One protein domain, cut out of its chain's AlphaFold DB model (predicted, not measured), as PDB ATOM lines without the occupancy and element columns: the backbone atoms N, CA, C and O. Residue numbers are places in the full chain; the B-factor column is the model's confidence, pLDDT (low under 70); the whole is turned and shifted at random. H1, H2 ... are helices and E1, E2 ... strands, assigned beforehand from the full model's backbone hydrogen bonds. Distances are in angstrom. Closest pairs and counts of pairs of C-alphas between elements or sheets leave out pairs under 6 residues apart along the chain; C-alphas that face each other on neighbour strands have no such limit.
ATOM      1  N   TYR A 135      55.483  -4.408  87.012       89.88
ATOM      2  CA  TYR A 135      56.029  -3.519  88.042       89.88
ATOM      3  C   TYR A 135      57.570  -3.474  88.056       89.88
ATOM      4  O   TYR A 135      58.147  -2.608  88.709       89.88
ATOM      5  N   ARG A 136      58.248  -4.410  87.369       90.50
ATOM      6  CA  ARG A 136      59.712  -4.403  87.184       90.50
ATOM      7  C   ARG A 136      60.140  -3.599  85.958       90.50
ATOM      8  O   ARG A 136      61.305  -3.213  85.878       90.50
ATOM      9  N   THR A 137      59.231  -3.377  85.009       91.75
ATOM     10  CA  THR A 137      59.507  -2.692  83.737       91.75
ATOM     11  C   THR A 137      58.901  -1.299  83.660       91.75
ATOM     12  O   THR A 137      59.359  -0.499  82.845       91.75
ATOM     13  N   THR A 138      57.890  -0.994  84.476       93.38
ATOM     14  CA  THR A 138      57.192   0.294  84.455       93.38
ATOM     15  C   THR A 138      56.834   0.784  85.853       93.38
ATOM     16  O   THR A 138      56.566  -0.004  86.765       93.38
ATOM     17  N   ARG A 139      56.756   2.109  85.990       91.69
ATOM     18  CA  ARG A 139      56.189   2.804  87.148       91.69
ATOM     19  C   ARG A 139      55.026   3.671  86.711       91.69
ATOM     20  O   ARG A 139      54.954   4.112  85.571       91.69
ATOM     21  N   ARG A 140      54.082   3.884  87.617       91.44
ATOM     22  CA  ARG A 140      52.882   4.676  87.363       91.44
ATOM     23  C   ARG A 140      52.834   5.811  88.366       91.44
ATOM     24  O   ARG A 140      53.158   5.590  89.524       91.44
ATOM     25  N   GLY A 141      52.426   6.976  87.894       89.38
ATOM     26  CA  GLY A 141      52.269   8.180  88.688       89.38
ATOM     27  C   GLY A 141      50.921   8.835  88.433       89.38
ATOM     28  O   GLY A 141      50.370   8.717  87.331       89.38
ATOM     29  N   ILE A 142      50.375   9.502  89.448       89.44
ATOM     30  CA  ILE A 142      49.108  10.223  89.351       89.44
ATOM     31  C   ILE A 142      49.349  11.727  89.399       89.44
ATOM     32  O   ILE A 142      50.036  12.250  90.272       89.44
ATOM     33  N   ILE A 143      48.705  12.431  88.475       87.56
ATOM     34  CA  ILE A 143      48.823  13.875  88.316       87.56
ATOM     35  C   ILE A 143      47.447  14.477  88.466       87.56
ATOM     36  O   ILE A 143      46.500  14.080  87.786       87.56
ATOM     37  N   ARG A 144      47.339  15.416  89.398       86.44
ATOM     38  CA  ARG A 144      46.082  16.062  89.766       86.44
ATOM     39  C   ARG A 144      46.028  17.471  89.192       86.44
ATOM     40  O   ARG A 144      47.059  18.122  89.019       86.44
ATOM     41  N   ASN A 145      44.807  17.961  89.000       86.00
ATOM     42  CA  ASN A 145      44.507  19.311  88.523       86.00
ATOM     43  C   ASN A 145      44.993  19.562  87.088       86.00
ATOM     44  O   ASN A 145      45.561  20.613  86.802       86.00
ATOM     45  N   VAL A 146      44.779  18.585  86.205       85.38
ATOM     46  CA  VAL A 146      44.952  18.753  84.758       85.38
ATOM     47  C   VAL A 146      43.621  19.237  84.171       85.38
ATOM     48  O   VAL A 146      42.602  18.587  84.427       85.38
ATOM     49  N   PRO A 147      43.596  20.351  83.420       87.50
ATOM     50  CA  PRO A 147      42.372  20.853  82.806       87.50
ATOM     51  C   PRO A 147      41.777  19.849  81.808       87.50
ATOM     52  O   PRO A 147      42.476  19.001  81.235       87.50
ATOM     53  N   LEU A 148      40.456  19.912  81.631       86.75
ATOM     54  CA  LEU A 148      39.732  18.984  80.761       86.75
ATOM     55  C   LEU A 148      39.981  19.256  79.275       86.75
ATOM     56  O   LEU A 148      39.920  18.312  78.490       86.75
ATOM     57  N   ASP A 149      40.345  20.485  78.929       87.31
ATOM     58  CA  ASP A 149      40.521  20.922  77.543       87.31
ATOM     59  C   ASP A 149      41.777  20.327  76.891       87.31
ATOM     60  O   ASP A 149      41.837  20.199  75.675       87.31
ATOM     61  N   LEU A 150      42.753  19.893  77.698       86.06
ATOM     62  CA  LEU A 150      43.981  19.290  77.187       86.06
ATOM     63  C   LEU A 150      43.750  17.855  76.704       86.06
ATOM     64  O   LEU A 150      43.288  16.982  77.456       86.06
ATOM     65  N   SER A 151      44.155  17.607  75.464       88.00
ATOM     66  CA  SER A 151      44.238  16.280  74.856       88.00
ATOM     67  C   SER A 151      45.405  15.464  75.432       88.00
ATOM     68  O   SER A 151      46.320  15.986  76.074       88.00
ATOM     69  N   LYS A 152      45.401  14.141  75.226       87.75
ATOM     70  CA  LYS A 152      46.462  13.259  75.759       87.75
ATOM     71  C   LYS A 152      47.816  13.560  75.113       87.75
ATOM     72  O   LYS A 152      48.855  13.377  75.744       87.75
ATOM     73  N   GLU A 153      47.789  13.995  73.861       89.00
ATOM     74  CA  GLU A 153      48.935  14.315  73.024       89.00
ATOM     75  C   GLU A 153      49.581  15.634  73.460       89.00
ATOM     76  O   GLU A 153      50.804  15.719  73.540       89.00
ATOM     77  N   GLU A 154      48.777  16.642  73.806       87.25
ATOM     78  CA  GLU A 154      49.256  17.898  74.403       87.25
ATOM     79  C   GLU A 154      49.878  17.659  75.769       87.25
ATOM     80  O   GLU A 154      51.021  18.050  75.987       87.25
ATOM     81  N   ILE A 155      49.190  16.896  76.628       87.19
ATOM     82  CA  ILE A 155      49.726  16.495  77.931       87.19
ATOM     83  C   ILE A 155      51.083  15.821  77.736       87.19
ATOM     84  O   ILE A 155      52.013  16.149  78.448       87.19
ATOM     85  N   ARG A 156      51.244  14.924  76.756       87.25
ATOM     86  CA  ARG A 156      52.533  14.261  76.500       87.25
ATOM     87  C   ARG A 156      53.653  15.225  76.102       87.25
ATOM     88  O   ARG A 156      54.802  14.930  76.412       87.25
ATOM     89  N   ARG A 157      53.335  16.314  75.395       86.69
ATOM     90  CA  ARG A 157      54.305  17.319  74.927       86.69
ATOM     91  C   ARG A 157      54.744  18.277  76.033       86.69
ATOM     92  O   ARG A 157      55.880  18.723  76.009       86.69
ATOM     93  N   GLU A 158      53.865  18.570  76.987       84.44
ATOM     94  CA  GLU A 158      54.154  19.475  78.112       84.44
ATOM     95  C   GLU A 158      54.916  18.803  79.268       84.44
ATOM     96  O   GLU A 158      55.372  19.482  80.191       84.44
ATOM     97  N   ILE A 159      55.046  17.473  79.243       84.19
ATOM     98  CA  ILE A 159      55.840  16.724  80.224       84.19
ATOM     99  C   ILE A 159      57.305  16.899  79.923       84.19
ATOM    100  O   ILE A 159      57.791  16.346  78.937       84.19
ATOM    101  N   ASP A 160      58.016  17.525  80.850       83.75
ATOM    102  CA  ASP A 160      59.463  17.421  80.885       83.75
ATOM    103  C   ASP A 160      59.882  16.418  81.965       83.75
ATOM    104  O   ASP A 160      59.685  16.634  83.165       83.75
ATOM    105  N   SER A 161      60.385  15.262  81.533       82.44
ATOM    106  CA  SER A 161      60.816  14.190  82.426       82.44
ATOM    107  C   SER A 161      62.044  13.480  81.878       82.44
ATOM    108  O   SER A 161      62.062  13.087  80.714       82.44
ATOM    109  N   GLU A 162      62.997  13.181  82.758       84.56
ATOM    110  CA  GLU A 162      64.214  12.409  82.447       84.56
ATOM    111  C   GLU A 162      63.918  11.007  81.880       84.56
ATOM    112  O   GLU A 162      64.735  10.400  81.192       84.56
ATOM    113  N   VAL A 163      62.734  10.469  82.186       86.38
ATOM    114  CA  VAL A 163      62.331   9.102  81.861       86.38
ATOM    115  C   VAL A 163      61.230   9.096  80.804       86.38
ATOM    116  O   VAL A 163      60.220   9.779  80.929       86.38
ATOM    117  N   VAL A 164      61.366   8.229  79.798       89.44
ATOM    118  CA  VAL A 164      60.400   8.121  78.696       89.44
ATOM    119  C   VAL A 164      59.002   7.723  79.192       89.44
ATOM    120  O   VAL A 164      58.795   6.655  79.786       89.44
ATOM    121  N   VAL A 165      58.014   8.555  78.853       90.75
ATOM    122  CA  VAL A 165      56.590   8.291  79.086       90.75
ATOM    123  C   VAL A 165      56.079   7.231  78.112       90.75
ATOM    124  O   VAL A 165      56.143   7.394  76.892       90.75
ATOM    125  N   SER A 166      55.536   6.138  78.650       90.88
ATOM    126  CA  SER A 166      54.970   5.039  77.866       90.88
ATOM    127  C   SER A 166      53.500   5.247  77.524       90.88
ATOM    128  O   SER A 166      53.091   4.934  76.410       90.88
ATOM    129  N   SER A 167      52.682   5.692  78.480       91.25
ATOM    130  CA  SER A 167      51.246   5.882  78.259       91.25
ATOM    131  C   SER A 167      50.648   6.905  79.215       91.25
ATOM    132  O   SER A 167      51.085   7.039  80.358       91.25
ATOM    133  N   ILE A 168      49.626   7.606  78.731       92.38
ATOM    134  CA  ILE A 168      48.881   8.621  79.474       92.38
ATOM    135  C   ILE A 168      47.402   8.255  79.401       92.38
ATOM    136  O   ILE A 168      46.852   8.030  78.320       92.38
ATOM    137  N   LYS A 169      46.746   8.172  80.557       92.44
ATOM    138  CA  LYS A 169      45.327   7.834  80.662       92.44
ATOM    139  C   LYS A 169      44.634   8.783  81.627       92.44
ATOM    140  O   LYS A 169      44.936   8.789  82.815       92.44
ATOM    141  N   ARG A 170      43.652   9.539  81.135       90.94
ATOM    142  CA  ARG A 170      42.749  10.298  82.004       90.94
ATOM    143  C   ARG A 170      41.869   9.328  82.796       90.94
ATOM    144  O   ARG A 170      41.384   8.336  82.249       90.94
ATOM    145  N   LEU A 171      41.739   9.576  84.094       91.12
ATOM    146  CA  LEU A 171      40.911   8.763  84.976       91.12
ATOM    147  C   LEU A 171      39.473   9.275  84.946       91.12
ATOM    148  O   LEU A 171      39.232  10.482  84.958       91.12
ATOM    149  N   ASN A 172      38.521   8.347  84.947       91.06
ATOM    150  CA  ASN A 172      37.100   8.664  84.995       91.06
ATOM    151  C   ASN A 172      36.586   8.504  86.428       91.06
ATOM    152  O   ASN A 172      36.970   7.576  87.143       91.06
ATOM    153  N   ARG A 173      35.700   9.407  86.843       87.00
ATOM    154  CA  ARG A 173      34.968   9.352  88.107       87.00
ATOM    155  C   ARG A 173      33.527   8.941  87.822       87.00
ATOM    156  O   ARG A 173      32.881   9.486  86.934       87.00
ATOM    157  N   ARG A 174      33.004   8.006  88.613       85.44
ATOM    158  CA  ARG A 174      31.582   7.651  88.582       85.44
ATOM    159  C   ARG A 174      30.769   8.727  89.304       85.44
ATOM    160  O   ARG A 174      31.046   9.008  90.474       85.44
ATOM    161  N   LYS A 175      29.766   9.305  88.639       81.62
ATOM    162  CA  LYS A 175      28.741  10.111  89.314       81.62
ATOM    163  C   LYS A 175      27.885   9.170  90.161       81.62
ATOM    164  O   LYS A 175      27.400   8.150  89.671       81.62
ATOM    165  N   ARG A 176      27.759   9.466  91.454       77.62
ATOM    166  CA  ARG A 176      26.712   8.865  92.283       77.62
ATOM    167  C   ARG A 176      25.492   9.747  92.078       77.62
ATOM    168  O   ARG A 176      25.555  10.920  92.423       77.62
ATOM    169  N   LEU A 192      30.019   7.775  83.840       80.62
ATOM    170  CA  LEU A 192      31.456   8.053  83.928       80.62
ATOM    171  C   LEU A 192      31.762   9.459  83.402       80.62
ATOM    172  O   LEU A 192      31.629   9.740  82.220       80.62
ATOM    173  N   THR A 193      32.218  10.349  84.283       85.81
ATOM    174  CA  THR A 193      32.716  11.678  83.885       85.81
ATOM    175  C   THR A 193      34.238  11.713  83.943       85.81
ATOM    176  O   THR A 193      34.812  11.192  84.907       85.81
ATOM    177  N   PRO A 194      34.922  12.322  82.961       86.38
ATOM    178  CA  PRO A 194      36.366  12.497  83.029       86.38
ATOM    179  C   PRO A 194      36.728  13.370  84.235       86.38
ATOM    180  O   PRO A 194      36.067  14.363  84.531       86.38
ATOM    181  N   SER A 195      37.771  12.977  84.962       87.19
ATOM    182  CA  SER A 195      38.303  13.741  86.089       87.19
ATOM    183  C   SER A 195      39.498  14.588  85.650       87.19
ATOM    184  O   SER A 195      40.196  14.243  84.698       87.19
ATOM    185  N   ASN A 196      39.823  15.617  86.435       89.06
ATOM    186  CA  ASN A 196      41.049  16.421  86.310       89.06
ATOM    187  C   ASN A 196      42.312  15.650  86.747       89.06
ATOM    188  O   ASN A 196      43.307  16.246  87.165       89.06
ATOM    189  N   THR A 197      42.251  14.318  86.741       88.56
ATOM    190  CA  THR A 197      43.311  13.432  87.207       88.56
ATOM    191  C   THR A 197      43.777  12.556  86.060       88.56
ATOM    192  O   THR A 197      42.981  11.872  85.408       88.56
ATOM    193  N   VAL A 198      45.083  12.550  85.836       90.69
ATOM    194  CA  VAL A 198      45.727  11.808  84.762       90.69
ATOM    195  C   VAL A 198      46.708  10.817  85.361       90.69
ATOM    196  O   VAL A 198      47.503  11.137  86.239       90.69
ATOM    197  N   LEU A 199      46.628   9.586  84.882       91.56
ATOM    198  CA  LEU A 199      47.581   8.534  85.156       91.56
ATOM    199  C   LEU A 199      48.651   8.546  84.070       91.56
ATOM    200  O   LEU A 199      48.336   8.384  82.889       91.56
ATOM    201  N   VAL A 200      49.906   8.642  84.483       91.50
ATOM    202  CA  VAL A 200      51.058   8.556  83.589       91.50
ATOM    203  C   VAL A 200      51.850   7.295  83.909       91.50
ATOM    204  O   VAL A 200      52.063   6.956  85.072       91.50
ATOM    205  N   THR A 201      52.252   6.567  82.873       92.38
ATOM    206  CA  THR A 201      53.076   5.361  82.988       92.38
ATOM    207  C   THR A 201      54.456   5.649  82.421       92.38
ATOM    208  O   THR A 201      54.586   5.955  81.237       92.38
ATOM    209  N   PHE A 202      55.479   5.500  83.250       91.94
ATOM    210  CA  PHE A 202      56.889   5.680  82.927       91.94
ATOM    211  C   PHE A 202      57.559   4.331  82.690       91.94
ATOM    212  O   PHE A 202      57.219   3.330  83.332       91.94
ATOM    213  N   ARG A 203      58.521   4.297  81.766       91.56
ATOM    214  CA  ARG A 203      59.369   3.118  81.563       91.56
ATOM    215  C   ARG A 203      60.483   3.080  82.603       91.56
ATOM    216  O   ARG A 203      61.125   4.081  82.858       91.56
ATOM    217  N   GLY A 204      60.763   1.908  83.155       88.50
ATOM    218  CA  GLY A 204      61.804   1.720  84.164       88.50
ATOM    219  C   GLY A 204      61.250   1.567  85.576       88.50
ATOM    220  O   GLY A 204      60.057   1.342  85.781       88.50
ATOM    221  N   GLN A 205      62.157   1.612  86.551       87.38
ATOM    222  CA  GLN A 205      61.855   1.318  87.956       87.38
ATOM    223  C   GLN A 205      61.813   2.554  88.851       87.38
ATOM    224  O   GLN A 205      61.266   2.468  89.952       87.38
ATOM    225  N   ILE A 206      62.362   3.671  88.375       85.69
ATOM    226  CA  ILE A 206      62.429   4.942  89.088       85.69
ATOM    227  C   ILE A 206      61.212   5.773  88.685       85.69
ATOM    228  O   ILE A 206      60.873   5.847  87.503       85.69
ATOM    229  N   LEU A 207      60.533   6.351  89.676       84.75
ATOM    230  CA  LEU A 207      59.513   7.363  89.432       84.75
ATOM    231  C   LEU A 207      60.234   8.717  89.339       84.75
ATOM    232  O   LEU A 207      60.824   9.128  90.338       84.75
ATOM    233  N   PRO A 208      60.257   9.377  88.170       81.00
ATOM    234  CA  PRO A 208      60.957  10.648  88.026       81.00
ATOM    235  C   PRO A 208      60.271  11.751  88.841       81.00
ATOM    236  O   PRO A 208      59.047  11.761  88.986       81.00
ATOM    237  N   SER A 209      61.055  12.712  89.328       78.12
ATOM    238  CA  SER A 209      60.526  14.004  89.764       78.12
ATOM    239  C   SER A 209      60.199  14.824  88.522       78.12
ATOM    240  O   SER A 209      61.103  15.147  87.756       78.12
ATOM    241  N   ILE A 210      58.925  15.132  88.294       67.06
ATOM    242  CA  ILE A 210      58.492  15.770  87.044       67.06
ATOM    243  C   ILE A 210      58.093  17.210  87.300       67.06
ATOM    244  O   ILE A 210      57.357  17.513  88.243       67.06
ATOM    245  N   THR A 211      58.534  18.091  86.414       56.88
ATOM    246  CA  THR A 211      58.069  19.469  86.313       56.88
ATOM    247  C   THR A 211      57.087  19.576  85.156       56.88
ATOM    248  O   THR A 211      57.357  19.132  84.047       56.88
ATOM    249  N   TRP A 212      55.914  20.138  85.433       61.91
ATOM    250  CA  TRP A 212      54.871  20.348  84.434       61.91
ATOM    251  C   TRP A 212      54.624  21.839  84.292       61.91
ATOM    252  O   TRP A 212      54.185  22.492  85.246       61.91
ATOM    253  N   HIS A 213      54.886  22.364  83.102       53.16
ATOM    254  CA  HIS A 213      54.606  23.747  82.756       53.16
ATOM    255  C   HIS A 213      53.231  23.812  82.093       53.16
ATOM    256  O   HIS A 213      53.110  23.629  80.891       53.16
ATOM    257  N   LEU A 214      52.178  24.060  82.877       50.62
ATOM    258  CA  LEU A 214      50.894  24.427  82.278       50.62
ATOM    259  C   LEU A 214      51.039  25.826  81.669       50.62
ATOM    260  O   LEU A 214      51.352  26.777  82.381       50.62
ATOM    261  N   LEU A 215      50.765  25.975  80.378       41.19
ATOM    262  CA  LEU A 215      50.494  27.280  79.780       41.19
ATOM    263  C   LEU A 215      49.012  27.605  80.006       41.19
ATOM    264  O   LEU A 215      48.166  27.395  79.146       41.19
ATOM    265  N   CYS A 216      48.669  28.086  81.203       40.22
ATOM    266  CA  CYS A 216      47.360  28.691  81.442       40.22
ATOM    267  C   CYS A 216      47.448  30.188  81.120       40.22
ATOM    268  O   CYS A 216      48.076  30.942  81.863       40.22
ATOM    269  N   GLY A 217      46.794  30.616  80.035       41.50
ATOM    270  CA  GLY A 217      46.790  31.997  79.529       41.50
ATOM    271  C   GLY A 217      46.196  33.070  80.454       41.50
ATOM    272  O   GLY A 217      46.187  34.234  80.074       41.50
ATOM    273  N   SER A 218      45.746  32.727  81.666       40.03
ATOM    274  CA  SER A 218      45.152  33.705  82.595       40.03
ATOM    275  C   SER A 218      45.652  33.613  84.038       40.03
ATOM    276  O   SER A 218      45.278  34.442  84.862       40.03
ATOM    277  N   CYS A 219      46.522  32.657  84.376       37.06
ATOM    278  CA  CYS A 219      47.001  32.496  85.748       37.06
ATOM    279  C   CYS A 219      48.512  32.296  85.756       37.06
ATOM    280  O   CYS A 219      48.999  31.232  85.382       37.06
ATOM    281  N   LYS A 220      49.243  33.321  86.218       38.97
ATOM    282  CA  LYS A 220      50.693  33.313  86.469       38.97
ATOM    283  C   LYS A 220      51.113  31.999  87.140       38.97
ATOM    284  O   LYS A 220      50.893  31.810  88.339       38.97
ATOM    285  N   LEU A 221      51.703  31.082  86.372       40.25
ATOM    286  CA  LEU A 221      52.152  29.804  86.900       40.25
ATOM    287  C   LEU A 221      53.442  30.002  87.689       40.25
ATOM    288  O   LEU A 221      54.524  30.179  87.138       40.25
ATOM    289  N   HIS A 222      53.314  29.940  89.012       39.78
ATOM    290  CA  HIS A 222      54.445  29.615  89.863       39.78
ATOM    291  C   HIS A 222      54.945  28.214  89.513       39.78
ATOM    292  O   HIS A 222      54.169  27.254  89.475       39.78
ATOM    293  N   ASN A 223      56.256  28.128  89.311       40.88
ATOM    294  CA  ASN A 223      57.042  26.919  89.133       40.88
ATOM    295  C   ASN A 223      56.933  26.045  90.398       40.88
ATOM    296  O   ASN A 223      57.763  26.110  91.301       40.88
ATOM    297  N   LYS A 224      55.833  25.304  90.545       42.59
ATOM    298  CA  LYS A 224      55.634  24.383  91.664       42.59
ATOM    299  C   LYS A 224      55.992  22.989  91.182       42.59
ATOM    300  O   LYS A 224      55.233  22.401  90.413       42.59
ATOM    301  N   LYS A 225      57.120  22.461  91.676       41.31
ATOM    302  CA  LYS A 225      57.377  21.016  91.738       41.31
ATOM    303  C   LYS A 225      56.109  20.362  92.284       41.31
ATOM    304  O   LYS A 225      55.771  20.546  93.451       41.31
ATOM    305  N   LYS A 226      55.352  19.692  91.422       51.66
ATOM    306  CA  LYS A 226      54.186  18.923  91.844       51.66
ATOM    307  C   LYS A 226      54.657  17.496  92.020       51.66
ATOM    308  O   LYS A 226      55.033  16.838  91.056       51.66
ATOM    309  N   GLU A 227      54.661  17.053  93.267       49.25
ATOM    310  CA  GLU A 227      54.949  15.667  93.597       49.25
ATOM    311  C   GLU A 227      53.879  14.761  92.990       49.25
ATOM    312  O   GLU A 227      52.674  15.026  93.056       49.25
ATOM    313  N   ILE A 228      54.359  13.705  92.352       56.09
ATOM    314  CA  ILE A 228      53.543  12.642  91.792       56.09
ATOM    315  C   ILE A 228      53.388  11.594  92.888       56.09
ATOM    316  O   ILE A 228      54.387  11.061  93.366       56.09
ATOM    317  N   PHE A 229      52.141  11.322  93.270       43.97
ATOM    318  CA  PHE A 229      51.776  10.280  94.234       43.97
ATOM    319  C   PHE A 229      51.343   8.994  93.520       43.97
ATOM    320  O   PHE A 229      50.793   9.085  92.390       43.97
TER     321      PHE A 229
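Overview. This is residues 135 to 176 and 192 to 229 of the 229 residues of an uncharacterized protein of Lasius niger (UniProt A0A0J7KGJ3). A strongly twisted sheet of three antiparallel strands, ordered E1, E3, E2, has one short helix, H1, over one face; residues 204 to 229 make a long tail without named elements. The 80 printed residues run E1, H1, E2, E3, mostly strand, under half in named elements. The whole is compact, with a radius of gyration of the C-alphas of 13.1 A and spans of 38 by 34 by 21 A.

Along the chain. E1, residues 138 to 144, begins at C-alpha (57.192, 0.294, 84.455). H1 is residues 152 to 158, E2 165 to 174. E3, residues 192 to 203, 28.4 A long, bends by 75 degrees at residue 196 and ends at C-alpha (59.369, 3.118, 81.563).

Arrangement. Within hydrogen-bond range are N 141 and O 200 of E1 and E3, 2.8 A, and N 169 and O 199 of E2 and E3, 2.8 A. H1 is on the sheet, height 9.3 A; its closest C-alphas to E2 are Lys 152 and Ile 168, 6.4 A. In H1 every O i to N i+4 pair is within range. E1, H1, E2 form a split strand-helix-strand unit, E3 between its same-way strands, the crossover right-handed.

Size, cuts and confidence. Residues 177 to 191 are cut out, leaving 9.6 A between C-alphas 176 and 192. Residues 210 to 229 have pLDDT under 70.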